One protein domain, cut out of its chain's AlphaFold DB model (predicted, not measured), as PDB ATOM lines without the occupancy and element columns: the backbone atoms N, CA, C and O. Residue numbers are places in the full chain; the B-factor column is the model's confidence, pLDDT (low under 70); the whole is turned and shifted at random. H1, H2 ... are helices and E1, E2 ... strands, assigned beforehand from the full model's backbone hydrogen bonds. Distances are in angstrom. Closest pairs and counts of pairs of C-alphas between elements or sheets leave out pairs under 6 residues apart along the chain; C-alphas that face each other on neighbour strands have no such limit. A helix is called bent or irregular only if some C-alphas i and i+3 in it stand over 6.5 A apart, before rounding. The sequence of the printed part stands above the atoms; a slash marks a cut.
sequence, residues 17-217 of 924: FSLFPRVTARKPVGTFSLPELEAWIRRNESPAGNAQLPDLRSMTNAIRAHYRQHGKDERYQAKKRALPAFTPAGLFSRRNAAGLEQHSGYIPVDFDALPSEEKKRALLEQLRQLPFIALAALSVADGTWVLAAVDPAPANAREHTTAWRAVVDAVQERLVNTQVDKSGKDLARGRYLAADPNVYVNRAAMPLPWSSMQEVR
ATOM      1  N   PHE A  17      39.282 -21.232  11.474       94.12
ATOM      2  CA  PHE A  17      40.214 -22.094  10.747       94.12
ATOM      3  C   PHE A  17      39.629 -22.555   9.409       94.12
ATOM      4  O   PHE A  17      38.449 -22.901   9.330       94.12
ATOM      5  N   SER A  18      40.452 -22.628   8.361       94.25
ATOM      6  CA  SER A  18      40.046 -23.248   7.092       94.25
ATOM      7  C   SER A  18      40.039 -24.777   7.171       94.25
ATOM      8  O   SER A  18      41.031 -25.396   7.565       94.25
ATOM      9  N   LEU A  19      38.940 -25.384   6.716       92.94
ATOM     10  CA  LEU A  19      38.752 -26.828   6.580       92.94
ATOM     11  C   LEU A  19      39.191 -27.322   5.197       92.94
ATOM     12  O   LEU A  19      38.873 -26.720   4.174       92.94
ATOM     13  N   PHE A  20      39.865 -28.470   5.161       92.12
ATOM     14  CA  PHE A  20      40.332 -29.164   3.965       92.12
ATOM     15  C   PHE A  20      39.868 -30.631   4.000       92.12
ATOM     16  O   PHE A  20      40.012 -31.291   5.031       92.12
ATOM     17  N   PRO A  21      39.402 -31.210   2.876       87.12
ATOM     18  CA  PRO A  21      38.866 -32.577   2.850       87.12
ATOM     19  C   PRO A  21      39.947 -33.653   3.046       87.12
ATOM     20  O   PRO A  21      39.635 -34.802   3.328       87.12
ATOM     21  N   ARG A  22      41.226 -33.289   2.875       86.69
ATOM     22  CA  ARG A  22      42.412 -34.111   3.158       86.69
ATOM     23  C   ARG A  22      43.651 -33.228   3.250       86.69
ATOM     24  O   ARG A  22      43.709 -32.179   2.604       86.69
ATOM     25  N   VAL A  23      44.694 -33.672   3.953       86.00
ATOM     26  CA  VAL A  23      45.918 -32.866   4.162       86.00
ATOM     27  C   VAL A  23      46.692 -32.522   2.872       86.00
ATOM     28  O   VAL A  23      47.564 -31.656   2.889       86.00
ATOM     29  N   THR A  24      46.389 -33.139   1.728       85.19
ATOM     30  CA  THR A  24      46.996 -32.796   0.424       85.19
ATOM     31  C   THR A  24      46.210 -31.755  -0.385       85.19
ATOM     32  O   THR A  24      46.723 -31.261  -1.389       85.19
ATOM     33  N   ALA A  25      44.994 -31.382   0.031       88.69
ATOM     34  CA  ALA A  25      44.197 -30.365  -0.659       88.69
ATOM     35  C   ALA A  25      44.802 -28.956  -0.499       88.69
ATOM     36  O   ALA A  25      45.313 -28.606   0.564       88.69
ATOM     37  N   ARG A  26      44.739 -28.140  -1.565       89.50
ATOM     38  CA  ARG A  26      45.285 -26.766  -1.588       89.50
ATOM     39  C   ARG A  26      44.236 -25.655  -1.464       89.50
ATOM     40  O   ARG A  26      44.631 -24.539  -1.155       89.50
ATOM     41  N   LYS A  27      42.954 -25.927  -1.716       90.94
ATOM     42  CA  LYS A  27      41.831 -25.001  -1.473       90.94
ATOM     43  C   LYS A  27      41.038 -25.471  -0.245       90.94
ATOM     44  O   LYS A  27      40.962 -26.693  -0.065       90.94
ATOM     45  N   PRO A  28      40.472 -24.560   0.564       92.12
ATOM     46  CA  PRO A  28      39.528 -24.927   1.610       92.12
ATOM     47  C   PRO A  28      38.214 -25.448   1.004       92.12
ATOM     48  O   PRO A  28      37.951 -25.265  -0.185       92.12
ATOM     49  N   VAL A  29      37.391 -26.082   1.838       90.56
ATOM     50  CA  VAL A  29      35.993 -26.462   1.536       90.56
ATOM     51  C   VAL A  29      34.982 -25.866   2.521       90.56
ATOM     52  O   VAL A  29      33.784 -26.008   2.327       90.56
ATOM     53  N   GLY A  30      35.462 -25.185   3.562       89.62
ATOM     54  CA  GLY A  30      34.650 -24.515   4.572       89.62
ATOM     55  C   GLY A  30      35.535 -23.873   5.639       89.62
ATOM     56  O   GLY A  30      36.768 -23.918   5.548       89.62
ATOM     57  N   THR A  31      34.908 -23.308   6.661       90.94
ATOM     58  CA  THR A  31      35.563 -22.738   7.845       90.94
ATOM     59  C   THR A  31      34.847 -23.210   9.111       90.94
ATOM     60  O   THR A  31      33.722 -23.701   9.033       90.94
ATOM     61  N   PHE A  32      35.512 -23.119  10.262       91.00
ATOM     62  CA  PHE A  32      34.915 -23.391  11.575       91.00
ATOM     63  C   PHE A  32      35.701 -22.695  12.696       91.00
ATOM     64  O   PHE A  32      36.863 -22.318  12.521       91.00
ATOM     65  N   SER A  33      35.066 -22.544  13.853       90.75
ATOM     66  CA  SER A  33      35.582 -21.875  15.053       90.75
ATOM     67  C   SER A  33      36.196 -22.845  16.082       90.75
ATOM     68  O   SER A  33      36.027 -24.062  15.999       90.75
ATOM     69  N   LEU A  34      36.897 -22.328  17.103       89.38
ATOM     70  CA  LEU A  34      37.447 -23.162  18.188       89.38
ATOM     71  C   LEU A  34      36.384 -23.971  18.978       89.38
ATOM     72  O   LEU A  34      36.650 -25.141  19.256       89.38
ATOM     73  N   PRO A  35      35.182 -23.446  19.298       89.69
ATOM     74  CA  PRO A  35      34.108 -24.253  19.888       89.69
ATOM     75  C   PRO A  35      33.616 -25.404  18.994       89.69
ATOM     76  O   PRO A  35      33.300 -26.477  19.503       89.69
ATOM     77  N   GLU A  36      33.586 -25.221  17.671       90.06
ATOM     78  CA  GLU A  36      33.225 -26.289  16.724       90.06
ATOM     79  C   GLU A  36      34.351 -27.323  16.579       90.06
ATOM     80  O   GLU A  36      34.087 -28.521  16.493       90.06
ATOM     81  N   LEU A  37      35.615 -26.886  16.637       91.12
ATOM     82  CA  LEU A  37      36.771 -27.785  16.714       91.12
ATOM     83  C   LEU A  37      36.719 -28.657  17.979       91.12
ATOM     84  O   LEU A  37      36.978 -29.859  17.904       91.12
ATOM     85  N   GLU A  38      36.347 -28.077  19.126       91.38
ATOM     86  CA  GLU A  38      36.099 -28.828  20.360       91.38
ATOM     87  C   GLU A  38      34.976 -29.857  20.165       91.38
ATOM     88  O   GLU A  38      35.160 -31.034  20.480       91.38
ATOM     89  N   ALA A  39      33.824 -29.429  19.642       90.06
ATOM     90  CA  ALA A  39      32.655 -30.279  19.431       90.06
ATOM     91  C   ALA A  39      32.971 -31.481  18.519       90.06
ATOM     92  O   ALA A  39      32.649 -32.630  18.855       90.06
ATOM     93  N   TRP A  40      33.702 -31.246  17.427       90.00
ATOM     94  CA  TRP A  40      34.068 -32.285  16.467       90.00
ATOM     95  C   TRP A  40      35.123 -33.253  17.022       90.00
ATOM     96  O   TRP A  40      34.962 -34.466  16.895       90.00
ATOM     97  N   ILE A  41      36.161 -32.756  17.710       90.75
ATOM     98  CA  ILE A  41      37.200 -33.607  18.323       90.75
ATOM     99  C   ILE A  41      36.639 -34.424  19.499       90.75
ATOM    100  O   ILE A  41      36.919 -35.622  19.602       90.75
ATOM    101  N   ARG A  42      35.846 -33.798  20.381       92.50
ATOM    102  CA  ARG A  42      35.332 -34.414  21.614       92.50
ATOM    103  C   ARG A  42      34.152 -35.344  21.341       92.50
ATOM    104  O   ARG A  42      34.151 -36.512  21.748       92.50
ATOM    105  N   ARG A  43      33.114 -34.813  20.687       88.38
ATOM    106  CA  ARG A  43      31.790 -35.445  20.570       88.38
ATOM    107  C   ARG A  43      31.505 -36.018  19.183       88.38
ATOM    108  O   ARG A  43      30.736 -36.971  19.120       88.38
ATOM    109  N   ASN A  44      32.265 -35.626  18.154       87.88
ATOM    110  CA  ASN A  44      32.063 -35.969  16.732       87.88
ATOM    111  C   ASN A  44      30.966 -35.134  16.039       87.88
ATOM    112  O   ASN A  44      30.465 -35.517  14.989       87.88
ATOM    113  N   GLU A  45      30.614 -33.988  16.624       87.69
ATOM    114  CA  GLU A  45      29.679 -33.010  16.059       87.69
ATOM    115  C   GLU A  45      30.405 -32.154  15.013       87.69
ATOM    116  O   GLU A  45      31.288 -31.373  15.362       87.69
ATOM    117  N   SER A  46      30.082 -32.321  13.730       77.62
ATOM    118  CA  SER A  46      30.704 -31.544  12.654       77.62
ATOM    119  C   SER A  46      30.185 -30.093  12.598       77.62
ATOM    120  O   SER A  46      29.048 -29.832  13.001       77.62
ATOM    121  N   PRO A  47      30.983 -29.140  12.067       79.69
ATOM    122  CA  PRO A  47      30.561 -27.753  11.858       79.69
ATOM    123  C   PRO A  47      29.279 -27.633  11.027       79.69
ATOM    124  O   PRO A  47      29.041 -28.421  10.100       79.69
ATOM    125  N   ALA A  48      28.469 -26.618  11.333       64.75
ATOM    126  CA  ALA A  48      27.162 -26.436  10.709       64.75
ATOM    127  C   ALA A  48      27.258 -26.291   9.172       64.75
ATOM    128  O   ALA A  48      28.228 -25.773   8.619       64.75
ATOM    129  N   GLY A  49      26.240 -26.790   8.463       63.28
ATOM    130  CA  GLY A  49      26.150 -26.730   6.996       63.28
ATOM    131  C   GLY A  49      26.966 -27.777   6.221       63.28
ATOM    132  O   GLY A  49      26.771 -27.907   5.016       63.28
ATOM    133  N   ASN A  50      27.831 -28.571   6.866       62.94
ATOM    134  CA  ASN A  50      28.703 -29.540   6.185       62.94
ATOM    135  C   ASN A  50      28.262 -31.007   6.388       62.94
ATOM    136  O   ASN A  50      28.945 -31.809   7.027       62.94
ATOM    137  N   ALA A  51      27.123 -31.379   5.795       53.41
ATOM    138  CA  ALA A  51      26.469 -32.686   5.969       53.41
ATOM    139  C   ALA A  51      27.184 -33.910   5.337       53.41
ATOM    140  O   ALA A  51      26.671 -35.023   5.424       53.41
ATOM    141  N   GLN A  52      28.344 -33.734   4.692       63.06
ATOM    142  CA  GLN A  52      29.119 -34.815   4.044       63.06
ATOM    143  C   GLN A  52      30.479 -35.093   4.713       63.06
ATOM    144  O   GLN A  52      31.335 -35.766   4.136       63.06
ATOM    145  N   LEU A  53      30.723 -34.559   5.914       73.31
ATOM    146  CA  LEU A  53      31.983 -34.782   6.627       73.31
ATOM    147  C   LEU A  53      32.032 -36.176   7.281       73.31
ATOM    148  O   LEU A  53      31.020 -36.640   7.803       73.31
ATOM    149  N   PRO A  54      33.191 -36.861   7.259       74.38
ATOM    150  CA  PRO A  54      33.292 -38.236   7.732       74.38
ATOM    151  C   PRO A  54      33.330 -38.334   9.262       74.38
ATOM    152  O   PRO A  54      33.815 -37.432   9.948       74.38
ATOM    153  N   ASP A  55      32.899 -39.488   9.782       85.75
ATOM    154  CA  ASP A  55      32.998 -39.842  11.201       85.75
ATOM    155  C   ASP A  55      34.470 -39.886  11.657       85.75
ATOM    156  O   ASP A  55      35.214 -40.847  11.421       85.75
ATOM    157  N   LEU A  56      34.876 -38.829  12.362       87.31
ATOM    158  CA  LEU A  56      36.231 -38.639  12.855       87.31
ATOM    159  C   LEU A  56      36.588 -39.665  13.937       87.31
ATOM    160  O   LEU A  56      37.746 -40.090  14.021       87.31
ATOM    161  N   ARG A  57      35.609 -40.098  14.739       88.56
ATOM    162  CA  ARG A  57      35.770 -41.110  15.793       88.56
ATOM    163  C   ARG A  57      36.047 -42.483  15.187       88.56
ATOM    164  O   ARG A  57      37.044 -43.104  15.560       88.56
ATOM    165  N   SER A  58      35.240 -42.917  14.220       88.69
ATOM    166  CA  SER A  58      35.451 -44.180  13.496       88.69
ATOM    167  C   SER A  58      36.799 -44.194  12.768       88.69
ATOM    168  O   SER A  58      37.614 -45.094  13.000       88.69
ATOM    169  N   MET A  59      37.113 -43.150  11.987       90.62
ATOM    170  CA  MET A  59      38.397 -43.062  11.275       90.62
ATOM    171  C   MET A  59      39.599 -43.075  12.229       90.62
ATOM    172  O   MET A  59      40.559 -43.815  12.003       90.62
ATOM    173  N   THR A  60      39.554 -42.299  13.320       90.19
ATOM    174  CA  THR A  60      40.659 -42.243  14.293       90.19
ATOM    175  C   THR A  60      40.849 -43.588  14.995       90.19
ATOM    176  O   THR A  60      41.982 -44.054  15.126       90.19
ATOM    177  N   ASN A  61      39.764 -44.264  15.383       89.06
ATOM    178  CA  ASN A  61      39.832 -45.589  16.002       89.06
ATOM    179  C   ASN A  61      40.401 -46.644  15.034       89.06
ATOM    180  O   ASN A  61      41.294 -47.400  15.419       89.06
ATOM    181  N   ALA A  62      39.983 -46.640  13.764       89.19
ATOM    182  CA  ALA A  62      40.489 -47.547  12.727       89.19
ATOM    183  C   ALA A  62      41.975 -47.324  12.362       89.19
ATOM    184  O   ALA A  62      42.622 -48.225  11.805       89.19
ATOM    185  N   ILE A  63      42.527 -46.145  12.676       90.12
ATOM    186  CA  ILE A  63      43.961 -45.838  12.568       90.12
ATOM    187  C   ILE A  63      44.710 -46.235  13.847       90.12
ATOM    188  O   ILE A  63      45.733 -46.911  13.746       90.12
ATOM    189  N   ARG A  64      44.205 -45.883  15.039       88.38
ATOM    190  CA  ARG A  64      44.827 -46.248  16.329       88.38
ATOM    191  C   ARG A  64      44.893 -47.768  16.530       88.38
ATOM    192  O   ARG A  64      45.916 -48.262  16.993       88.38
ATOM    193  N   ALA A  65      43.857 -48.512  16.137       86.81
ATOM    194  CA  ALA A  65      43.862 -49.978  16.173       86.81
ATOM    195  C   ALA A  65      44.950 -50.573  15.260       86.81
ATOM    196  O   ALA A  65      45.748 -51.393  15.703       86.81
ATOM    197  N   HIS A  66      45.047 -50.081  14.020       88.31
ATOM    198  CA  HIS A  66      46.070 -50.507  13.055       88.31
ATOM    199  C   HIS A  66      47.486 -50.198  13.543       88.31
ATOM    200  O   HIS A  66      48.367 -51.048  13.468       88.31
ATOM    201  N   TYR A  67      47.696 -48.992  14.074       86.44
ATOM    202  CA  TYR A  67      48.991 -48.556  14.591       86.44
ATOM    203  C   TYR A  67      49.503 -49.464  15.721       86.44
ATOM    204  O   TYR A  67      50.680 -49.819  15.729       86.44
ATOM    205  N   ARG A  68      48.616 -49.907  16.623       84.06
ATOM    206  CA  ARG A  68      48.954 -50.839  17.716       84.06
ATOM    207  C   ARG A  68      49.330 -52.246  17.238       84.06
ATOM    208  O   ARG A  68      50.050 -52.933  17.947       84.06
ATOM    209  N   GLN A  69      48.842 -52.674  16.071       84.69
ATOM    210  CA  GLN A  69      49.071 -54.021  15.530       84.69
ATOM    211  C   GLN A  69      50.233 -54.086  14.524       84.69
ATOM    212  O   GLN A  69      50.895 -55.115  14.420       84.69
ATOM    213  N   HIS A  70      50.476 -53.006  13.770       86.44
ATOM    214  CA  HIS A  70      51.382 -53.006  12.609       86.44
ATOM    215  C   HIS A  70      52.311 -51.779  12.529       86.44
ATOM    216  O   HIS A  70      53.054 -51.614  11.562       86.44
ATOM    217  N   GLY A  71      52.290 -50.887  13.523       84.44
ATOM    218  CA  GLY A  71      53.140 -49.698  13.541       84.44
ATOM    219  C   GLY A  71      52.789 -48.678  12.448       84.44
ATOM    220  O   GLY A  71      51.622 -48.416  12.160       84.44
ATOM    221  N   LYS A  72      53.814 -48.022  11.884       84.81
ATOM    222  CA  LYS A  72      53.678 -46.871  10.961       84.81
ATOM    223  C   LYS A  72      53.842 -47.270   9.484       84.81
ATOM    224  O   LYS A  72      54.471 -46.530   8.725       84.81
ATOM    225  N   ASP A  73      53.296 -48.426   9.110       90.00
ATOM    226  CA  ASP A  73      53.325 -48.994   7.753       90.00
ATOM    227  C   ASP A  73      52.612 -48.117   6.694       90.00
ATOM    228  O   ASP A  73      51.986 -47.092   6.992       90.00
ATOM    229  N   GLU A  74      52.679 -48.518   5.421       90.56
ATOM    230  CA  GLU A  74      52.011 -47.785   4.336       90.56
ATOM    231  C   GLU A  74      50.489 -47.714   4.513       90.56
ATOM    232  O   GLU A  74      49.869 -46.710   4.154       90.56
ATOM    233  N   ARG A  75      49.870 -48.738   5.116       87.50
ATOM    234  CA  ARG A  75      48.418 -48.815   5.324       87.50
ATOM    235  C   ARG A  75      47.951 -47.861   6.431       87.50
ATOM    236  O   ARG A  75      46.909 -47.222   6.273       87.50
ATOM    237  N   TYR A  76      48.749 -47.662   7.480       90.50
ATOM    238  CA  TYR A  76      48.620 -46.575   8.452       90.50
ATOM    239  C   TYR A  76      48.733 -45.210   7.761       90.50
ATOM    240  O   TYR A  76      47.866 -44.355   7.958       90.50
ATOM    241  N   GLN A  77      49.745 -45.003   6.906       89.12
ATOM    242  CA  GLN A  77      49.910 -43.731   6.186       89.12
ATOM    243  C   GLN A  77      48.743 -43.458   5.224       89.12
ATOM    244  O   GLN A  77      48.281 -42.321   5.139       89.12
ATOM    245  N   ALA A  78      48.227 -44.479   4.534       88.56
ATOM    246  CA  ALA A  78      47.074 -44.371   3.643       88.56
ATOM    247  C   ALA A  78      45.798 -43.985   4.409       88.56
ATOM    248  O   ALA A  78      45.175 -42.976   4.075       88.56
ATOM    249  N   LYS A  79      45.460 -44.712   5.487       88.44
ATOM    250  CA  LYS A  79      44.320 -44.375   6.361       88.44
ATOM    251  C   LYS A  79      44.455 -42.958   6.938       88.44
ATOM    252  O   LYS A  79      43.502 -42.185   6.907       88.44
ATOM    253  N   LYS A  80      45.652 -42.578   7.400       90.44
ATOM    254  CA  LYS A  80      45.937 -41.237   7.935       90.44
ATOM    255  C   LYS A  80      45.767 -40.136   6.885       90.44
ATOM    256  O   LYS A  80      45.181 -39.105   7.191       90.44
ATOM    257  N   ARG A  81      46.220 -40.351   5.643       89.12
ATOM    258  CA  ARG A  81      46.062 -39.402   4.519       89.12
ATOM    259  C   ARG A  81      44.602 -39.165   4.107       89.12
ATOM    260  O   ARG A  81      44.347 -38.157   3.450       89.12
ATOM    261  N   ALA A  82      43.681 -40.058   4.475       88.50
ATOM    262  CA  ALA A  82      42.250 -39.914   4.216       88.50
ATOM    263  C   ALA A  82      41.518 -39.012   5.231       88.50
ATOM    264  O   ALA A  82      40.417 -38.563   4.931       88.50
ATOM    265  N   LEU A  83      42.102 -38.734   6.405       91.00
ATOM    266  CA  LEU A  83      41.490 -37.844   7.397       91.00
ATOM    267  C   LEU A  83      41.347 -36.405   6.860       91.00
ATOM    268  O   LEU A  83      42.279 -35.903   6.210       91.00
ATOM    269  N   PRO A  84      40.248 -35.700   7.200       91.88
ATOM    270  CA  PRO A  84      40.135 -34.269   6.959       91.88
ATOM    271  C   PRO A  84      41.193 -33.501   7.765       91.88
ATOM    272  O   PRO A  84      41.762 -33.994   8.745       91.88
ATOM    273  N   ALA A  85      41.499 -32.285   7.327       93.06
ATOM    274  CA  ALA A  85      42.577 -31.476   7.882       93.06
ATOM    275  C   ALA A  85      42.186 -29.999   7.977       93.06
ATOM    276  O   ALA A  85      41.315 -29.538   7.248       93.06
ATOM    277  N   PHE A  86      42.867 -29.240   8.828       94.31
ATOM    278  CA  PHE A  86      42.657 -27.801   8.988       94.31
ATOM    279  C   PHE A  86      43.978 -27.039   9.098       94.31
ATOM    280  O   PHE A  86      45.032 -27.648   9.286       94.31
ATOM    281  N   THR A  87      43.935 -25.713   8.975       94.56
ATOM    282  CA  THR A  87      45.072 -24.820   9.261       94.56
ATOM    283  C   THR A  87      44.905 -24.159  10.631       94.56
ATOM    284  O   THR A  87      44.110 -23.229  10.750       94.56
ATOM    285  N   PRO A  88      45.670 -24.562  11.667       93.62
ATOM    286  CA  PRO A  88      45.578 -23.964  13.002       93.62
ATOM    287  C   PRO A  88      45.844 -22.456  13.042       93.62
ATOM    288  O   PRO A  88      45.338 -21.766  13.920       93.62
ATOM    289  N   ALA A  89      46.625 -21.942  12.093       91.44
ATOM    290  CA  ALA A  89      47.026 -20.543  12.044       91.44
ATOM    291  C   ALA A  89      45.963 -19.590  11.462       91.44
ATOM    292  O   ALA A  89      46.173 -18.385  11.520       91.44
ATOM    293  N   GLY A  90      44.847 -20.071  10.892       93.50
ATOM    294  CA  GLY A  90      43.814 -19.174  10.352       93.50
ATOM    295  C   GLY A  90      43.062 -19.638   9.109       93.50
ATOM    296  O   GLY A  90      43.007 -20.832   8.779       93.50
ATOM    297  N   LEU A  91      42.492 -18.638   8.433       94.06
ATOM    298  CA  LEU A  91      41.740 -18.714   7.184       94.06
ATOM    299  C   LEU A  91      42.655 -18.513   5.969       94.06
ATOM    300  O   LEU A  91      43.533 -17.645   5.981       94.06
ATOM    301  N   PHE A  92      42.456 -19.327   4.930       94.12
ATOM    302  CA  PHE A  92      43.272 -19.324   3.720       94.12
ATOM    303  C   PHE A  92      42.453 -19.547   2.443       94.12
ATOM    304  O   PHE A  92      41.974 -20.660   2.205       94.12
ATOM    305  N   SER A  93      42.506 -18.584   1.519       92.56
ATOM    306  CA  SER A  93      42.042 -18.719   0.125       92.56
ATOM    307  C   SER A  93      42.690 -19.920  -0.576       92.56
ATOM    308  O   SER A  93      42.082 -20.638  -1.380       92.56
ATOM    309  N   ARG A  94      43.968 -20.163  -0.257       91.75
ATOM    310  CA  ARG A  94      44.766 -21.294  -0.730       91.75
ATOM    311  C   ARG A  94      45.864 -21.603   0.277       91.75
ATOM    312  O   ARG A  94      46.603 -20.706   0.670       91.75
ATOM    313  N   ARG A  95      46.060 -22.874   0.634       92.00
ATOM    314  CA  ARG A  95      46.995 -23.291   1.694       92.00
ATOM    315  C   ARG A  95      48.474 -23.111   1.322       92.00
ATOM    316  O   ARG A  95      49.136 -24.036   0.855       92.00
ATOM    317  N   ASN A  96      48.957 -21.888   1.501       90.81
ATOM    318  CA  ASN A  96      50.335 -21.424   1.356       90.81
ATOM    319  C   ASN A  96      50.460 -20.054   2.056       90.81
ATOM    320  O   ASN A  96      49.445 -19.408   2.305       90.81
ATOM    321  N   ALA A  97      51.679 -19.589   2.334       88.00
ATOM    322  CA  ALA A  97      51.899 -18.360   3.104       88.00
ATOM    323  C   ALA A  97      51.294 -17.080   2.485       88.00
ATOM    324  O   ALA A  97      50.877 -16.202   3.230       88.00
ATOM    325  N   ALA A  98      51.215 -16.981   1.152       87.94
ATOM    326  CA  ALA A  98      50.624 -15.833   0.453       87.94
ATOM    327  C   ALA A  98      49.097 -15.943   0.272       87.94
ATOM    328  O   ALA A  98      48.486 -15.063  -0.322       87.94
ATOM    329  N   GLY A  99      48.484 -17.037   0.737       90.25
ATOM    330  CA  GLY A  99      47.036 -17.242   0.692       90.25
ATOM    331  C   GLY A  99      46.327 -17.026   2.026       90.25
ATOM    332  O   GLY A  99      45.147 -17.354   2.091       90.25
ATOM    333  N   LEU A 100      47.021 -16.546   3.069       94.31
ATOM    334  CA  LEU A 100      46.420 -16.181   4.359       94.31
ATOM    335  C   LEU A 100      45.439 -15.017   4.159       94.31
ATOM    336  O   LEU A 100      45.813 -13.991   3.602       94.31
ATOM    337  N   GLU A 101      44.213 -15.180   4.646       92.44
ATOM    338  CA  GLU A 101      43.175 -14.140   4.641       92.44
ATOM    339  C   GLU A 101      43.049 -13.493   6.026       92.44
ATOM    340  O   GLU A 101      42.992 -12.273   6.146       92.44
ATOM    341  N   GLN A 102      43.060 -14.312   7.083       92.50
ATOM    342  CA  GLN A 102      42.978 -13.869   8.474       92.50
ATOM    343  C   GLN A 102      43.682 -14.880   9.384       92.50
ATOM    344  O   GLN A 102      43.449 -16.084   9.267       92.50
ATOM    345  N   HIS A 103      44.518 -14.410  10.311       94.81
ATOM    346  CA  HIS A 103      45.153 -15.274  11.308       94.81
ATOM    347  C   HIS A 103      44.186 -15.603  12.458       94.81
ATOM    348  O   HIS A 103      43.443 -14.741  12.917       94.81
ATOM    349  N   SER A 104      44.216 -16.838  12.963       93.62
ATOM    350  CA  SER A 104      43.288 -17.343  13.995       93.62
ATOM    351  C   SER A 104      43.524 -16.776  15.402       93.62
ATOM    352  O   SER A 104      42.729 -17.022  16.302       93.62
ATOM    353  N   GLY A 105      44.652 -16.103  15.626       93.19
ATOM    354  CA  GLY A 105      45.153 -15.779  16.971       93.19
ATOM    355  C   GLY A 105      45.752 -16.982  17.719       93.19
ATOM    356  O   GLY A 105      46.138 -16.840  18.877       93.19
ATOM    357  N   TYR A 106      45.873 -18.148  17.067       94.69
ATOM    358  CA  TYR A 106      46.404 -19.374  17.667       94.69
ATOM    359  C   TYR A 106      47.675 -19.883  16.974       94.69
ATOM    360  O   TYR A 106      47.795 -19.885  15.748       94.69
ATOM    361  N   ILE A 107      48.615 -20.372  17.779       95.19
ATOM    362  CA  ILE A 107      49.879 -20.979  17.353       95.19
ATOM    363  C   ILE A 107      49.845 -22.490  17.631       95.19
ATOM    364  O   ILE A 107      49.633 -22.882  18.782       95.19
ATOM    365  N   PRO A 108      50.082 -23.355  16.625       93.81
ATOM    366  CA  PRO A 108      50.193 -24.793  16.835       93.81
ATOM    367  C   PRO A 108      51.568 -25.179  17.395       93.81
ATOM    368  O   PRO A 108      52.608 -24.820  16.833       93.81
ATOM    369  N   VAL A 109      51.572 -25.983  18.459       92.31
ATOM    370  CA  VAL A 109      52.787 -26.620  18.987       92.31
ATOM    371  C   VAL A 109      52.573 -28.128  19.083       92.31
ATOM    372  O   VAL A 109      51.563 -28.598  19.610       92.31
ATOM    373  N   ASP A 110      53.539 -28.874  18.554       88.69
ATOM    374  CA  ASP A 110      53.531 -30.330  18.450       88.69
ATOM    375  C   ASP A 110      54.656 -30.899  19.313       88.69
ATOM    376  O   ASP A 110      55.795 -30.433  19.241       88.69
ATOM    377  N   PHE A 111      54.346 -31.920  20.107       85.69
ATOM    378  CA  PHE A 111      55.313 -32.603  20.960       85.69
ATOM    379  C   PHE A 111      55.668 -33.962  20.362       85.69
ATOM    380  O   PHE A 111      54.785 -34.728  19.954       85.69
ATOM    381  N   ASP A 112      56.970 -34.245  20.299       68.62
ATOM    382  CA  ASP A 112      57.479 -35.501  19.753       68.62
ATOM    383  C   ASP A 112      57.064 -36.710  20.613       68.62
ATOM    384  O   ASP A 112      56.588 -36.581  21.743       68.62
ATOM    385  N   ALA A 113      57.170 -37.912  20.041       62.19
ATOM    386  CA  ALA A 113      56.579 -39.121  20.613       62.19
ATOM    387  C   ALA A 113      57.188 -39.494  21.979       62.19
ATOM    388  O   ALA A 113      58.286 -40.043  22.054       62.19
ATOM    389  N   LEU A 114      56.440 -39.240  23.057       63.38
ATOM    390  CA  LEU A 114      56.818 -39.633  24.414       63.38
ATOM    391  C   LEU A 114      56.725 -41.160  24.604       63.38
ATOM    392  O   LEU A 114      55.748 -41.765  24.156       63.38
ATOM    393  N   PRO A 115      57.686 -41.787  25.314       56.97
ATOM    394  CA  PRO A 115      57.838 -43.245  25.336       56.97
ATOM    395  C   PRO A 115      56.840 -44.000  26.233       56.97
ATOM    396  O   PRO A 115      56.853 -45.225  26.235       56.97
ATOM    397  N   SER A 116      55.975 -43.321  26.997       71.69
ATOM    398  CA  SER A 116      54.923 -43.978  27.790       71.69
ATOM    399  C   SER A 116      53.639 -43.145  27.876       71.69
ATOM    400  O   SER A 116      53.676 -41.914  27.833       71.69
ATOM    401  N   GLU A 117      52.493 -43.819  28.030       68.06
ATOM    402  CA  GLU A 117      51.184 -43.182  28.262       68.06
ATOM    403  C   GLU A 117      51.180 -42.284  29.504       68.06
ATOM    404  O   GLU A 117      50.582 -41.212  29.500       68.06
ATOM    405  N   GLU A 118      51.888 -42.693  30.553       73.06
ATOM    406  CA  GLU A 118      52.065 -41.917  31.779       73.06
ATOM    407  C   GLU A 118      52.760 -40.576  31.506       73.06
ATOM    408  O   GLU A 118      52.248 -39.529  31.899       73.06
ATOM    409  N   LYS A 119      53.858 -40.575  30.734       73.25
ATOM    410  CA  LYS A 119      54.546 -39.339  30.329       73.25
ATOM    411  C   LYS A 119      53.657 -38.453  29.449       73.25
ATOM    412  O   LYS A 119      53.683 -37.236  29.611       73.25
ATOM    413  N   LYS A 120      52.830 -39.034  28.566       75.44
ATOM    414  CA  LYS A 120      51.837 -38.277  27.769       75.44
ATOM    415  C   LYS A 120      50.783 -37.609  28.657       75.44
ATOM    416  O   LYS A 120      50.467 -36.443  28.437       75.44
ATOM    417  N   ARG A 121      50.275 -38.311  29.679       74.31
ATOM    418  CA  ARG A 121      49.339 -37.749  30.670       74.31
ATOM    419  C   ARG A 121      49.994 -36.643  31.493       74.31
ATOM    420  O   ARG A 121      49.433 -35.560  31.569       74.31
ATOM    421  N   ALA A 122      51.194 -36.873  32.026       79.94
ATOM    422  CA  ALA A 122      51.936 -35.870  32.791       79.94
ATOM    423  C   ALA A 122      52.197 -34.592  31.971       79.94
ATOM    424  O   ALA A 122      51.930 -33.494  32.458       79.94
ATOM    425  N   LEU A 123      52.624 -34.726  30.707       84.62
ATOM    426  CA  LEU A 123      52.781 -33.584  29.802       84.62
ATOM    427  C   LEU A 123      51.445 -32.861  29.562       84.62
ATOM    428  O   LEU A 123      51.405 -31.633  29.603       84.62
ATOM    429  N   LEU A 124      50.345 -33.592  29.336       82.62
ATOM    430  CA  LEU A 124      49.018 -32.988  29.182       82.62
ATOM    431  C   LEU A 124      48.590 -32.210  30.435       82.62
ATOM    432  O   LEU A 124      48.152 -31.071  30.292       82.62
ATOM    433  N   GLU A 125      48.752 -32.756  31.643       83.31
ATOM    434  CA  GLU A 125      48.399 -32.032  32.877       83.31
ATOM    435  C   GLU A 125      49.265 -30.786  33.101       83.31
ATOM    436  O   GLU A 125      48.743 -29.754  33.523       83.31
ATOM    437  N   GLN A 126      50.558 -30.836  32.762       87.44
ATOM    438  CA  GLN A 126      51.445 -29.670  32.825       87.44
ATOM    439  C   GLN A 126      51.064 -28.593  31.793       87.44
ATOM    440  O   GLN A 126      51.006 -27.411  32.131       87.44
ATOM    441  N   LEU A 127      50.743 -28.983  30.552       88.44
ATOM    442  CA  LEU A 127      50.288 -28.061  29.501       88.44
ATOM    443  C   LEU A 127      48.977 -27.353  29.869       88.44
ATOM    444  O   LEU A 127      48.791 -26.198  29.496       88.44
ATOM    445  N   ARG A 128      48.095 -28.011  30.635       85.88
ATOM    446  CA  ARG A 128      46.845 -27.426  31.156       85.88
ATOM    447  C   ARG A 128      47.061 -26.336  32.211       85.88
ATOM    448  O   ARG A 128      46.157 -25.533  32.413       85.88
ATOM    449  N   GLN A 129      48.231 -26.278  32.856       87.25
ATOM    450  CA  GLN A 129      48.566 -25.209  33.813       87.25
ATOM    451  C   GLN A 129      49.124 -23.947  33.135       87.25
ATOM    452  O   GLN A 129      49.327 -22.929  33.794       87.25
ATOM    453  N   LEU A 130      49.411 -23.992  31.829       91.44
ATOM    454  CA  LEU A 130      49.946 -22.846  31.096       91.44
ATOM    455  C   LEU A 130      48.790 -21.923  30.668       91.44
ATOM    456  O   LEU A 130      47.990 -22.317  29.817       91.44
ATOM    457  N   PRO A 131      48.696 -20.680  31.183       91.12
ATOM    458  CA  PRO A 131      47.496 -19.852  31.025       91.12
ATOM    459  C   PRO A 131      47.218 -19.437  29.575       91.12
ATOM    460  O   PRO A 131      46.085 -19.100  29.253       91.12
ATOM    461  N   PHE A 132      48.223 -19.501  28.696       92.69
ATOM    462  CA  PHE A 132      48.112 -19.200  27.268       92.69
ATOM    463  C   PHE A 132      47.734 -20.408  26.391       92.69
ATOM    464  O   PHE A 132      47.595 -20.254  25.179       92.69
ATOM    465  N   ILE A 133      47.573 -21.615  26.947       94.44
ATOM    466  CA  ILE A 133      47.150 -22.798  26.183       94.44
ATOM    467  C   ILE A 133      45.621 -22.847  26.108       94.44
ATOM    468  O   ILE A 133      44.942 -23.071  27.104       94.44
ATOM    469  N   ALA A 134      45.088 -22.653  24.900       93.31
ATOM    470  CA  ALA A 134      43.654 -22.606  24.611       93.31
ATOM    471  C   ALA A 134      43.056 -23.978  24.265       93.31
ATOM    472  O   ALA A 134      41.868 -24.202  24.486       93.31
ATOM    473  N   LEU A 135      43.860 -24.909  23.741       93.19
ATOM    474  CA  LEU A 135      43.454 -26.294  23.475       93.19
ATOM    475  C   LEU A 135      44.646 -27.240  23.652       93.19
ATOM    476  O   LEU A 135      45.748 -26.901  23.226       93.19
ATOM    477  N   ALA A 136      44.424 -28.429  24.218       92.19
ATOM    478  CA  ALA A 136      45.411 -29.511  24.277       92.19
ATOM    479  C   ALA A 136      44.762 -30.873  23.985       92.19
ATOM    480  O   ALA A 136      43.758 -31.219  24.607       92.19
ATOM    481  N   ALA A 137      45.322 -31.642  23.046       88.94
ATOM    482  CA  ALA A 137      44.733 -32.894  22.567       88.94
ATOM    483  C   ALA A 137      45.775 -33.938  22.133       88.94
ATOM    484  O   ALA A 137      46.926 -33.631  21.799       88.94
ATOM    485  N   LEU A 138      45.331 -35.190  22.063       85.62
ATOM    486  CA  LEU A 138      46.051 -36.286  21.426       85.62
ATOM    487  C   LEU A 138      45.971 -36.202  19.892       85.62
ATOM    488  O   LEU A 138      45.023 -35.690  19.293       85.62
ATOM    489  N   SER A 139      46.998 -36.731  19.234       83.06
ATOM    490  CA  SER A 139      47.091 -36.849  17.776       83.06
ATOM    491  C   SER A 139      46.454 -38.154  17.264       83.06
ATOM    492  O   SER A 139      45.952 -38.980  18.026       83.06
ATOM    493  N   VAL A 140      46.503 -38.369  15.946       81.06
ATOM    494  CA  VAL A 140      45.955 -39.551  15.241       81.06
ATOM    495  C   VAL A 140      46.515 -40.886  15.770       81.06
ATOM    496  O   VAL A 140      45.851 -41.913  15.691       81.06
ATOM    497  N   ALA A 141      47.740 -40.868  16.299       73.19
ATOM    498  CA  ALA A 141      48.339 -41.970  17.047       73.19
ATOM    499  C   ALA A 141      48.735 -41.467  18.447       73.19
ATOM    500  O   ALA A 141      47.861 -41.296  19.290       73.19
ATOM    501  N   ASP A 142      50.019 -41.145  18.638       66.19
ATOM    502  CA  ASP A 142      50.648 -41.121  19.968       66.19
ATOM    503  C   ASP A 142      51.318 -39.794  20.364       66.19
ATOM    504  O   ASP A 142      51.844 -39.677  21.468       66.19
ATOM    505  N   GLY A 143      51.326 -38.799  19.474       76.19
ATOM    506  CA  GLY A 143      51.843 -37.458  19.777       76.19
ATOM    507  C   GLY A 143      50.818 -36.592  20.512       76.19
ATOM    508  O   GLY A 143      49.614 -36.754  20.308       76.19
ATOM    509  N   THR A 144      51.296 -35.639  21.310       86.06
ATOM    510  CA  THR A 144      50.473 -34.598  21.958       86.06
ATOM    511  C   THR A 144      50.615 -33.283  21.191       86.06
ATOM    512  O   THR A 144      51.671 -33.015  20.618       86.06
ATOM    513  N   TRP A 145      49.567 -32.460  21.147       89.94
ATOM    514  CA  TRP A 145      49.619 -31.143  20.508       89.94
ATOM    515  C   TRP A 145      48.711 -30.125  21.195       89.94
ATOM    516  O   TRP A 145      47.758 -30.490  21.885       89.94
ATOM    517  N   VAL A 146      49.012 -28.843  20.986       93.00
ATOM    518  CA  VAL A 146      48.284 -27.719  21.588       93.00
ATOM    519  C   VAL A 146      48.048 -26.569  20.611       93.00
ATOM    520  O   VAL A 146      48.751 -26.426  19.606       93.00
ATOM    521  N   LEU A 147      47.078 -25.722  20.958       94.94
ATOM    522  CA  LEU A 147      46.942 -24.355  20.461       94.94
ATOM    523  C   LEU A 147      47.290 -23.381  21.588       94.94
ATOM    524  O   LEU A 147      46.641 -23.393  22.635       94.94
ATOM    525  N   ALA A 148      48.279 -22.522  21.362       95.00
ATOM    526  CA  ALA A 148      48.575 -21.386  22.230       95.00
ATOM    527  C   ALA A 148      47.898 -20.119  21.690       95.00
ATOM    528  O   ALA A 148      48.053 -19.812  20.508       95.00
ATOM    529  N   ALA A 149      47.175 -19.388  22.536       95.00
ATOM    530  CA  ALA A 149      46.652 -18.062  22.219       95.00
ATOM    531  C   ALA A 149      47.794 -17.034  22.192       95.00
ATOM    532  O   ALA A 149      48.682 -17.068  23.050       95.00
ATOM    533  N   VAL A 150      47.775 -16.117  21.224       94.00
ATOM    534  CA  VAL A 150      48.782 -15.057  21.072       94.00
ATOM    535  C   VAL A 150      48.139 -13.712  20.732       94.00
ATOM    536  O   VAL A 150      47.193 -13.657  19.949       94.00
ATOM    537  N   ASP A 151      48.684 -12.638  21.300       89.94
ATOM    538  CA  ASP A 151      48.240 -11.256  21.086       89.94
ATOM    539  C   ASP A 151      49.434 -10.354  20.705       89.94
ATOM    540  O   ASP A 151      50.504 -10.488  21.314       89.94
ATOM    541  N   PRO A 152      49.323  -9.481  19.681       91.00
ATOM    542  CA  PRO A 152      48.254  -9.407  18.673       91.00
ATOM    543  C   PRO A 152      48.225 -10.661  17.789       91.00
ATOM    544  O   PRO A 152      49.186 -11.427  17.768       91.00
ATOM    545  N   ALA A 153      47.173 -10.883  17.002       90.69
ATOM    546  CA  ALA A 153      47.190 -11.957  16.007       90.69
ATOM    547  C   ALA A 153      48.243 -11.663  14.900       90.69
ATOM    548  O   ALA A 153      48.147 -10.619  14.257       90.69
ATOM    549  N   PRO A 154      49.231 -12.552  14.644       92.94
ATOM    550  CA  PRO A 154      50.237 -12.366  13.592       92.94
ATOM    551  C   PRO A 154      49.671 -12.052  12.199       92.94
ATOM    552  O   PRO A 154      48.913 -12.846  11.646       92.94
ATOM    553  N   ALA A 155      50.108 -10.960  11.571       87.88
ATOM    554  CA  ALA A 155      49.589 -10.519  10.273       87.88
ATOM    555  C   ALA A 155      50.164 -11.295   9.070       87.88
ATOM    556  O   ALA A 155      49.624 -11.230   7.968       87.88
ATOM    557  N   ASN A 156      51.288 -12.006   9.234       88.12
ATOM    558  CA  ASN A 156      51.991 -12.681   8.136       88.12
ATOM    559  C   ASN A 156      52.904 -13.831   8.611       88.12
ATOM    560  O   ASN A 156      53.091 -14.070   9.803       88.12
ATOM    561  N   ALA A 157      53.532 -14.536   7.662       87.75
ATOM    562  CA  ALA A 157      54.370 -15.708   7.940       87.75
ATOM    563  C   ALA A 157      55.631 -15.418   8.778       87.75
ATOM    564  O   ALA A 157      56.076 -16.292   9.528       87.75
ATOM    565  N   ARG A 158      56.214 -14.214   8.675       87.75
ATOM    566  CA  ARG A 158      57.387 -13.805   9.470       87.75
ATOM    567  C   ARG A 158      56.990 -13.585  10.926       87.75
ATOM    568  O   ARG A 158      57.693 -14.039  11.830       87.75
ATOM    569  N   GLU A 159      55.855 -12.937  11.141       91.94
ATOM    570  CA  GLU A 159      55.266 -12.734  12.462       91.94
ATOM    571  C   GLU A 159      54.820 -14.057  13.080       91.94
ATOM    572  O   GLU A 159      55.239 -14.363  14.190       91.94
ATOM    573  N   HIS A 160      54.117 -14.917  12.336       93.12
ATOM    574  CA  HIS A 160      53.736 -16.258  12.792       93.12
ATOM    575  C   HIS A 160      54.965 -17.089  13.206       93.12
ATOM    576  O   HIS A 160      55.004 -17.665  14.292       93.12
ATOM    577  N   THR A 161      56.034 -17.063  12.400       91.19
ATOM    578  CA  THR A 161      57.328 -17.700  12.723       91.19
ATOM    579  C   THR A 161      57.983 -17.129  13.992       91.19
ATOM    580  O   THR A 161      58.834 -17.793  14.590       91.19
ATOM    581  N   THR A 162      57.635 -15.906  14.395       88.94
ATOM    582  CA  THR A 162      58.187 -15.209  15.567       88.94
ATOM    583  C   THR A 162      57.330 -15.459  16.809       88.94
ATOM    584  O   THR A 162      57.870 -15.887  17.827       88.94
ATOM    585  N   ALA A 163      56.005 -15.341  16.693       90.88
ATOM    586  CA  ALA A 163      55.029 -15.764  17.697       90.88
ATOM    587  C   ALA A 163      55.230 -17.236  18.093       90.88
ATOM    588  O   ALA A 163      55.306 -17.553  19.277       90.88
ATOM    589  N   TRP A 164      55.449 -18.121  17.111       94.69
ATOM    590  CA  TRP A 164      55.778 -19.527  17.358       94.69
ATOM    591  C   TRP A 164      57.014 -19.706  18.245       94.69
ATOM    592  O   TRP A 164      57.019 -20.556  19.131       94.69
ATOM    593  N   ARG A 165      58.066 -18.896  18.056       90.69
ATOM    594  CA  ARG A 165      59.279 -18.974  18.893       90.69
ATOM    595  C   ARG A 165      59.008 -18.494  20.312       90.69
ATOM    596  O   ARG A 165      59.470 -19.144  21.242       90.69
ATOM    597  N   ALA A 166      58.260 -17.401  20.469       90.31
ATOM    598  CA  ALA A 166      57.876 -16.888  21.781       90.31
ATOM    599  C   ALA A 166      57.066 -17.929  22.568       90.31
ATOM    600  O   ALA A 166      57.413 -18.224  23.706       90.31
ATOM    601  N   VAL A 167      56.070 -18.558  21.930       91.69
ATOM    602  CA  VAL A 167      55.290 -19.655  22.523       91.69
ATOM    603  C   VAL A 167      56.184 -20.836  22.894       91.69
ATOM    604  O   VAL A 167      56.122 -21.305  24.025       91.69
ATOM    605  N   VAL A 168      57.031 -21.322  21.981       90.94
ATOM    606  CA  VAL A 168      57.853 -22.513  22.254       90.94
ATOM    607  C   VAL A 168      58.900 -22.263  23.333       90.94
ATOM    608  O   VAL A 168      59.047 -23.108  24.211       90.94
ATOM    609  N   ASP A 169      59.566 -21.105  23.345       87.19
ATOM    610  CA  ASP A 169      60.462 -20.772  24.455       87.19
ATOM    611  C   ASP A 169      59.672 -20.611  25.777       87.19
ATOM    612  O   ASP A 169      60.137 -21.087  26.806       87.19
ATOM    613  N   ALA A 170      58.471 -20.010  25.779       88.00
ATOM    614  CA  ALA A 170      57.643 -19.859  26.988       88.00
ATOM    615  C   ALA A 170      57.105 -21.199  27.531       88.00
ATOM    616  O   ALA A 170      56.925 -21.356  28.742       88.00
ATOM    617  N   VAL A 171      56.877 -22.181  26.653       86.88
ATOM    618  CA  VAL A 171      56.603 -23.576  27.026       86.88
ATOM    619  C   VAL A 171      57.867 -24.225  27.605       86.88
ATOM    620  O   VAL A 171      57.807 -24.805  28.684       86.88
ATOM    621  N   GLN A 172      59.024 -24.090  26.948       84.00
ATOM    622  CA  GLN A 172      60.284 -24.718  27.382       84.00
ATOM    623  C   GLN A 172      60.882 -24.109  28.664       84.00
ATOM    624  O   GLN A 172      61.553 -24.815  29.408       84.00
ATOM    625  N   GLU A 173      60.586 -22.844  28.980       81.12
ATOM    626  CA  GLU A 173      60.867 -22.220  30.288       81.12
ATOM    627  C   GLU A 173      60.146 -22.916  31.456       81.12
ATOM    628  O   GLU A 173      60.577 -22.796  32.599       81.12
ATOM    629  N   ARG A 174      59.023 -23.596  31.185       80.94
ATOM    630  CA  ARG A 174      58.116 -24.157  32.202       80.94
ATOM    631  C   ARG A 174      58.056 -25.688  32.169       80.94
ATOM    632  O   ARG A 174      57.733 -26.295  33.183       80.94
ATOM    633  N   LEU A 175      58.392 -26.306  31.033       78.75
ATOM    634  CA  LEU A 175      58.379 -27.755  30.814       78.75
ATOM    635  C   LEU A 175      59.794 -28.288  30.551       78.75
ATOM    636  O   LEU A 175      60.306 -28.245  29.429       78.75
ATOM    637  N   VAL A 176      60.420 -28.827  31.596       55.75
ATOM    638  CA  VAL A 176      61.768 -29.411  31.530       55.75
ATOM    639  C   VAL A 176      61.784 -30.644  30.607       55.75
ATOM    640  O   VAL A 176      60.849 -31.441  30.590       55.75
ATOM    641  N   ASN A 177      62.863 -30.808  29.832       57.03
ATOM    642  CA  ASN A 177      63.159 -31.977  28.986       57.03
ATOM    643  C   ASN A 177      62.089 -32.382  27.943       57.03
ATOM    644  O   ASN A 177      62.090 -33.520  27.474       57.03
ATOM    645  N   THR A 178      61.209 -31.468  27.519       66.19
ATOM    646  CA  THR A 178      60.187 -31.765  26.496       66.19
ATOM    647  C   THR A 178      60.622 -31.312  25.093       66.19
ATOM    648  O   THR A 178      60.875 -30.128  24.852       66.19
ATOM    649  N   GLN A 179      60.680 -32.250  24.138       76.69
ATOM    650  CA  GLN A 179      61.024 -31.970  22.738       76.69
ATOM    651  C   GLN A 179      59.806 -31.496  21.926       76.69
ATOM    652  O   GLN A 179      58.735 -32.104  21.959       76.69
ATOM    653  N   VAL A 180      60.001 -30.414  21.164       83.50
ATOM    654  CA  VAL A 180      58.983 -29.761  20.330       83.50
ATOM    655  C   VAL A 180      59.340 -29.892  18.848       83.50
ATOM    656  O   VAL A 180      60.429 -29.477  18.426       83.50
ATOM    657  N   ASP A 181      58.405 -30.403  18.044       81.69
ATOM    658  CA  ASP A 181      58.547 -30.469  16.591       81.69
ATOM    659  C   ASP A 181      58.501 -29.062  15.970       81.69
ATOM    660  O   ASP A 181      57.706 -28.193  16.327       81.69
ATOM    661  N   LYS A 182      59.368 -28.833  14.983       86.38
ATOM    662  CA  LYS A 182      59.634 -27.505  14.412       86.38
ATOM    663  C   LYS A 182      58.661 -27.119  13.292       86.38
ATOM    664  O   LYS A 182      58.806 -26.022  12.749       86.38
ATOM    665  N   SER A 183      57.706 -27.980  12.924       84.00
ATOM    666  CA  SER A 183      56.826 -27.761  11.766       84.00
ATOM    667  C   SER A 183      55.692 -26.764  12.009       84.00
ATOM    668  O   SER A 183      55.180 -26.204  11.043       84.00
ATOM    669  N   GLY A 184      55.353 -26.465  13.269       84.06
ATOM    670  CA  GLY A 184      54.373 -25.426  13.614       84.06
ATOM    671  C   GLY A 184      54.789 -23.999  13.223       84.06
ATOM    672  O   GLY A 184      53.970 -23.097  13.300       84.06
ATOM    673  N   LYS A 185      56.036 -23.788  12.767       89.88
ATOM    674  CA  LYS A 185      56.506 -22.519  12.176       89.88
ATOM    675  C   LYS A 185      55.914 -22.231  10.794       89.88
ATOM    676  O   LYS A 185      55.961 -21.090  10.343       89.88
ATOM    677  N   ASP A 186      55.459 -23.263  10.084       91.62
ATOM    678  CA  ASP A 186      54.821 -23.101   8.781       91.62
ATOM    679  C   ASP A 186      53.409 -22.541   8.983       91.62
ATOM    680  O   ASP A 186      52.500 -23.251   9.403       91.62
ATOM    681  N   LEU A 187      53.218 -21.267   8.637       91.56
ATOM    682  CA  LEU A 187      51.915 -20.597   8.642       91.56
ATOM    683  C   LEU A 187      50.828 -21.433   7.934       91.56
ATOM    684  O   LEU A 187      49.681 -21.461   8.367       91.56
ATOM    685  N   ALA A 188      51.179 -22.144   6.861       91.94
ATOM    686  CA  ALA A 188      50.253 -22.940   6.060       91.94
ATOM    687  C   ALA A 188      50.163 -24.418   6.506       91.94
ATOM    688  O   ALA A 188      49.659 -25.266   5.751       91.94
ATOM    689  N   ARG A 189      50.639 -24.750   7.717       91.31
ATOM    690  CA  ARG A 189      50.714 -26.121   8.240       91.31
ATOM    691  C   ARG A 189      49.327 -26.750   8.368       91.31
ATOM    692  O   ARG A 189      48.562 -26.449   9.279       91.31
ATOM    693  N   GLY A 190      49.026 -27.690   7.476       90.56
ATOM    694  CA  GLY A 190      47.836 -28.532   7.583       90.56
ATOM    695  C   GLY A 190      47.981 -29.570   8.702       90.56
ATOM    696  O   GLY A 190      48.864 -30.427   8.630       90.56
ATOM    697  N   ARG A 191      47.092 -29.526   9.698       91.38
ATOM    698  CA  ARG A 191      46.944 -30.529  10.764       91.38
ATOM    699  C   ARG A 191      45.791 -31.477  10.431       91.38
ATOM    700  O   ARG A 191      44.706 -31.021  10.093       91.38
ATOM    701  N   TYR A 192      46.011 -32.784  10.568       92.38
ATOM    702  CA  TYR A 192      44.929 -33.775  10.538       92.38
ATOM    703  C   TYR A 192      43.990 -33.570  11.730       92.38
ATOM    704  O   TYR A 192      44.463 -33.445  12.861       92.38
ATOM    705  N   LEU A 193      42.682 -33.600  11.491       90.25
ATOM    706  CA  LEU A 193      41.704 -33.757  12.564       90.25
ATOM    707  C   LEU A 193      41.788 -35.193  13.113       90.25
ATOM    708  O   LEU A 193      42.076 -36.136  12.374       90.25
ATOM    709  N   ALA A 194      41.558 -35.355  14.413       90.31
ATOM    710  CA  ALA A 194      41.539 -36.644  15.101       90.31
ATOM    711  C   ALA A 194      40.570 -36.569  16.283       90.31
ATOM    712  O   ALA A 194      40.478 -35.525  16.923       90.31
ATOM    713  N   ALA A 195      39.875 -37.661  16.594       90.19
ATOM    714  CA  ALA A 195      38.971 -37.702  17.738       90.19
ATOM    715  C   ALA A 195      39.740 -37.888  19.058       90.19
ATOM    716  O   ALA A 195      40.575 -38.792  19.196       90.19
ATOM    717  N   ASP A 196      39.408 -37.066  20.048       89.69
ATOM    718  CA  ASP A 196      39.918 -37.144  21.414       89.69
ATOM    719  C   ASP A 196      38.817 -36.714  22.403       89.69
ATOM    720  O   ASP A 196      38.574 -35.519  22.575       89.69
ATOM    721  N   PRO A 197      38.141 -37.663  23.080       86.44
ATOM    722  CA  PRO A 197      37.148 -37.346  24.111       86.44
ATOM    723  C   PRO A 197      37.711 -36.486  25.253       86.44
ATOM    724  O   PRO A 197      36.971 -35.716  25.870       86.44
ATOM    725  N   ASN A 198      39.020 -36.594  25.507       86.12
ATOM    726  CA  ASN A 198      39.717 -36.004  26.646       86.12
ATOM    727  C   ASN A 198      40.446 -34.697  26.286       86.12
ATOM    728  O   ASN A 198      41.244 -34.202  27.090       86.12
ATOM    729  N   VAL A 199      40.150 -34.118  25.111       89.94
ATOM    730  CA  VAL A 199      40.644 -32.795  24.706       89.94
ATOM    731  C   VAL A 199      40.373 -31.765  25.803       89.94
ATOM    732  O   VAL A 199      39.262 -31.645  26.324       89.94
ATOM    733  N   TYR A 200      41.393 -31.006  26.167       91.19
ATOM    734  CA  TYR A 200      41.262 -29.851  27.044       91.19
ATOM    735  C   TYR A 200      41.046 -28.596  26.205       91.19
ATOM    736  O   TYR A 200      41.679 -28.445  25.160       91.19
ATOM    737  N   VAL A 201      40.180 -27.699  26.675       90.69
ATOM    738  CA  VAL A 201      39.943 -26.383  26.074       90.69
ATOM    739  C   VAL A 201      39.845 -25.351  27.189       90.69
ATOM    740  O   VAL A 201      39.064 -25.523  28.122       90.69
ATOM    741  N   ASN A 202      40.609 -24.269  27.067       89.75
ATOM    742  CA  ASN A 202      40.542 -23.112  27.947       89.75
ATOM    743  C   ASN A 202      39.973 -21.922  27.169       89.75
ATOM    744  O   ASN A 202      40.651 -21.329  26.331       89.75
ATOM    745  N   ARG A 203      38.715 -21.571  27.450       82.75
ATOM    746  CA  ARG A 203      38.036 -20.426  26.817       82.75
ATOM    747  C   ARG A 203      38.454 -19.075  27.409       82.75
ATOM    748  O   ARG A 203      38.174 -18.052  26.803       82.75
ATOM    749  N   ALA A 204      39.146 -19.084  28.548       83.00
ATOM    750  CA  ALA A 204      39.737 -17.920  29.202       83.00
ATOM    751  C   ALA A 204      41.278 -17.939  29.096       83.00
ATOM    752  O   ALA A 204      41.976 -17.469  29.995       83.00
ATOM    753  N   ALA A 205      41.821 -18.526  28.021       87.62
ATOM    754  CA  ALA A 205      43.260 -18.564  27.792       87.62
ATOM    755  C   ALA A 205      43.810 -17.142  27.625       87.62
ATOM    756  O   ALA A 205      43.443 -16.436  26.687       87.62
ATOM    757  N   MET A 206      44.695 -16.736  28.533       89.00
ATOM    758  CA  MET A 206      45.343 -15.427  28.527       89.00
ATOM    759  C   MET A 206      46.366 -15.395  27.383       89.00
ATOM    760  O   MET A 206      47.362 -16.116  27.472       89.00
ATOM    761  N   PRO A 207      46.158 -14.614  26.309       90.88
ATOM    762  CA  PRO A 207      47.035 -14.660  25.146       90.88
ATOM    763  C   PRO A 207      48.474 -14.290  25.499       90.88
ATOM    764  O   PRO A 207      48.719 -13.363  26.271       90.88
ATOM    765  N   LEU A 208      49.444 -14.993  24.915       91.00
ATOM    766  CA  LEU A 208      50.853 -14.657  25.091       91.00
ATOM    767  C   LEU A 208      51.162 -13.353  24.318       91.00
ATOM    768  O   LEU A 208      51.006 -13.354  23.090       91.00
ATOM    769  N   PRO A 209      51.630 -12.271  24.977       89.31
ATOM    770  CA  PRO A 209      51.901 -10.981  24.339       89.31
ATOM    771  C   PRO A 209      53.245 -11.021  23.588       89.31
ATOM    772  O   PRO A 209      54.245 -10.410  23.967       89.31
ATOM    773  N   TRP A 210      53.306 -11.838  22.537       87.88
ATOM    774  CA  TRP A 210      54.545 -12.211  21.850       87.88
ATOM    775  C   TRP A 210      55.241 -11.031  21.157       87.88
ATOM    776  O   TRP A 210      56.441 -11.122  20.899       87.88
ATOM    777  N   SER A 211      54.522  -9.946  20.843       78.12
ATOM    778  CA  SER A 211      55.083  -8.736  20.233       78.12
ATOM    779  C   SER A 211      55.940  -7.947  21.226       78.12
ATOM    780  O   SER A 211      57.120  -7.736  20.959       78.12
ATOM    781  N   SER A 212      55.414  -7.602  22.404       67.44
ATOM    782  CA  SER A 212      56.179  -6.932  23.468       67.44
ATOM    783  C   SER A 212      57.222  -7.858  24.103       67.44
ATOM    784  O   SER A 212      58.295  -7.408  24.507       67.44
ATOM    785  N   MET A 213      57.018  -9.181  24.059       60.69
ATOM    786  CA  MET A 213      58.089 -10.142  24.355       60.69
ATOM    787  C   MET A 213      59.279 -10.070  23.377       60.69
ATOM    788  O   MET A 213      60.351 -10.555  23.741       60.69
ATOM    789  N   GLN A 214      59.162  -9.453  22.189       46.31
ATOM    790  CA  GLN A 214      60.328  -9.162  21.335       46.31
ATOM    791  C   GLN A 214      61.178  -8.010  21.885       46.31
ATOM    792  O   GLN A 214      62.401  -8.075  21.779       46.31
ATOM    793  N   GLU A 215      60.576  -6.993  22.510       36.25
ATOM    794  CA  GLU A 215      61.326  -5.856  23.069       36.25
ATOM    795  C   GLU A 215      62.261  -6.292  24.208       36.25
ATOM    796  O   GLU A 215      63.363  -5.762  24.361       36.25
ATOM    797  N   VAL A 216      61.857  -7.327  24.953       36.59
ATOM    798  CA  VAL A 216      62.626  -7.920  26.058       36.59
ATOM    799  C   VAL A 216      63.617  -9.001  25.579       36.59
ATOM    800  O   VAL A 216      64.611  -9.279  26.257       36.59
ATOM    801  N   ARG A 217      63.412  -9.625  24.406       29.17
ATOM    802  CA  ARG A 217      64.201 -10.795  23.957       29.17
ATOM    803  C   ARG A 217      65.184 -10.473  22.828       29.17
ATOM    804  O   ARG A 217      64.877 -10.510  21.639       29.17
TER     805      ARG A 217
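What this domain is: This is residues 17 to 217 of the 924 residues of the protein "SF3 helicase domain-containing protein" of Caldilineaceae bacterium SB0661_bin_32 (UniProt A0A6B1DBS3). A small three-stranded sheet, E5, E7 and E6, forms the core, with H4 and H5 over one face and H1 over E6 on the other. Two strand hairpins, E1 with E2 and E3 with E4, lie next to each other, E1 beside E3, and E4 runs on into E5 of the sheet, while the helical hairpin of H2 and H3 and the short H7 lie at opposite ends of the whole. The printed part has 201 residues, with seven named helices and seven named strands in the order E1 E2 H1 H2 H3 E3 E4 E5 H4 E6 E7 H5 H6 H7. The sheet runs E5 E7 E6, antiparallel, and the class is mixed, helices and strands. The whole is compact, with a radius of gyration of the C-alphas of 16.3 A and spans of 48 by 40 by 29 A.

Where its parts are: In the sheet, E5 is residues 106 to 111, 16.3 A long, E7 is 144 to 149, 17.0 A, and E6 is 133 to 138, 14.3 A. H4 is residues 117 to 128, 16.6 A, and H5, the longest helix, is 157 to 172, 22.2 A. H1 is residues 34 to 42, 12.0 A. E1, residues 17 to 20, begins at C-alpha 17 (40.214, -22.094, 10.747), and E2 is 30 to 33. E3 is residues 90 to 92 and E4 is 100 to 103. H2 is residues 56 to 70, 20.9 A, and H3 is 74 to 81. H6 is residues 182 to 185, neither bent nor irregular, but only just: C-alphas 182 and 185 are 6.3 A apart. H7, residues 212 to 216, ends at C-alpha 216 (62.626, -7.920, 26.058).

How they stand to each other: E5 and E7 are antiparallel at 157 degrees, with N 107 and O 148 within hydrogen-bond range at 2.8 A. E6 and E7, a hairpin, are antiparallel at 164 degrees, with N 137 and O 145 at 2.9 A. E5, H4 and E6 make a split strand-helix-strand unit, two strands running the same way with E7 between them, and its crossover is right-handed. H4 is on the sheet at a height of 9.3 A, along the strands at 2 degrees to E7 on the local plane. H5 is on the same face at a height of 8.7 A, slantwise at 52 degrees to E5 on the local plane; the closest C-alphas, of Ile 107 and Trp 164, are 6.1 A apart. H1 is on the opposite face, over E6, at a height of 10.3 A. H6 only grazes the sheet and touches H5, through residues 160 to 164 of H5; Thr 161 and Lys 185 have the closest C-alphas, 4.9 A apart. E4 runs on into E5 at 84 degrees. E3 and E4, a hairpin, have N 91 and O 102 at 2.9 A; E1 and E2, another, have N 19 and O 30 at 2.9 A. The closest C-alphas of E1 and E3, those of Phe 17 and Gly 90, are 4.7 A apart. H2 and H3, a helical hairpin, touch at Ile 63 and Tyr 76, their closest C-alphas at 6.3 A, with a shallow tilt of 19 degrees, opposite ways. H7 is close to but not clearly touching H5, with C-alphas of Ala 166 and Met 213 closest at 7.2 A. Every O i to N i+4 pair is within hydrogen-bond range in H1, H3 and H4; the counts are 10 of 11 in H2, 11 of 12 in H5, and 0 of 1 in H7, which has 1 of 2 O i to N i+3 pairs within range, while H6 is too short for an O i to N i+4 pair.

The domain as a whole: The two C-alphas farthest apart, those of Gln 69 and Glu 215, are 50.3 A apart. The printed part has no cut. The links H1 to H2, 13 residues, and H6 to H7, 26 residues, are long; in the latter, residues 191 to 192 pair with 85 to 86, and 200 to 201 with 135 to 136 of E6, both antiparallel. The mean pLDDT of the printed part is 85.4, and it is under 70 at residues 48 to 52, 112 to 115, 117, 142, 176 to 178 and 212 to 217.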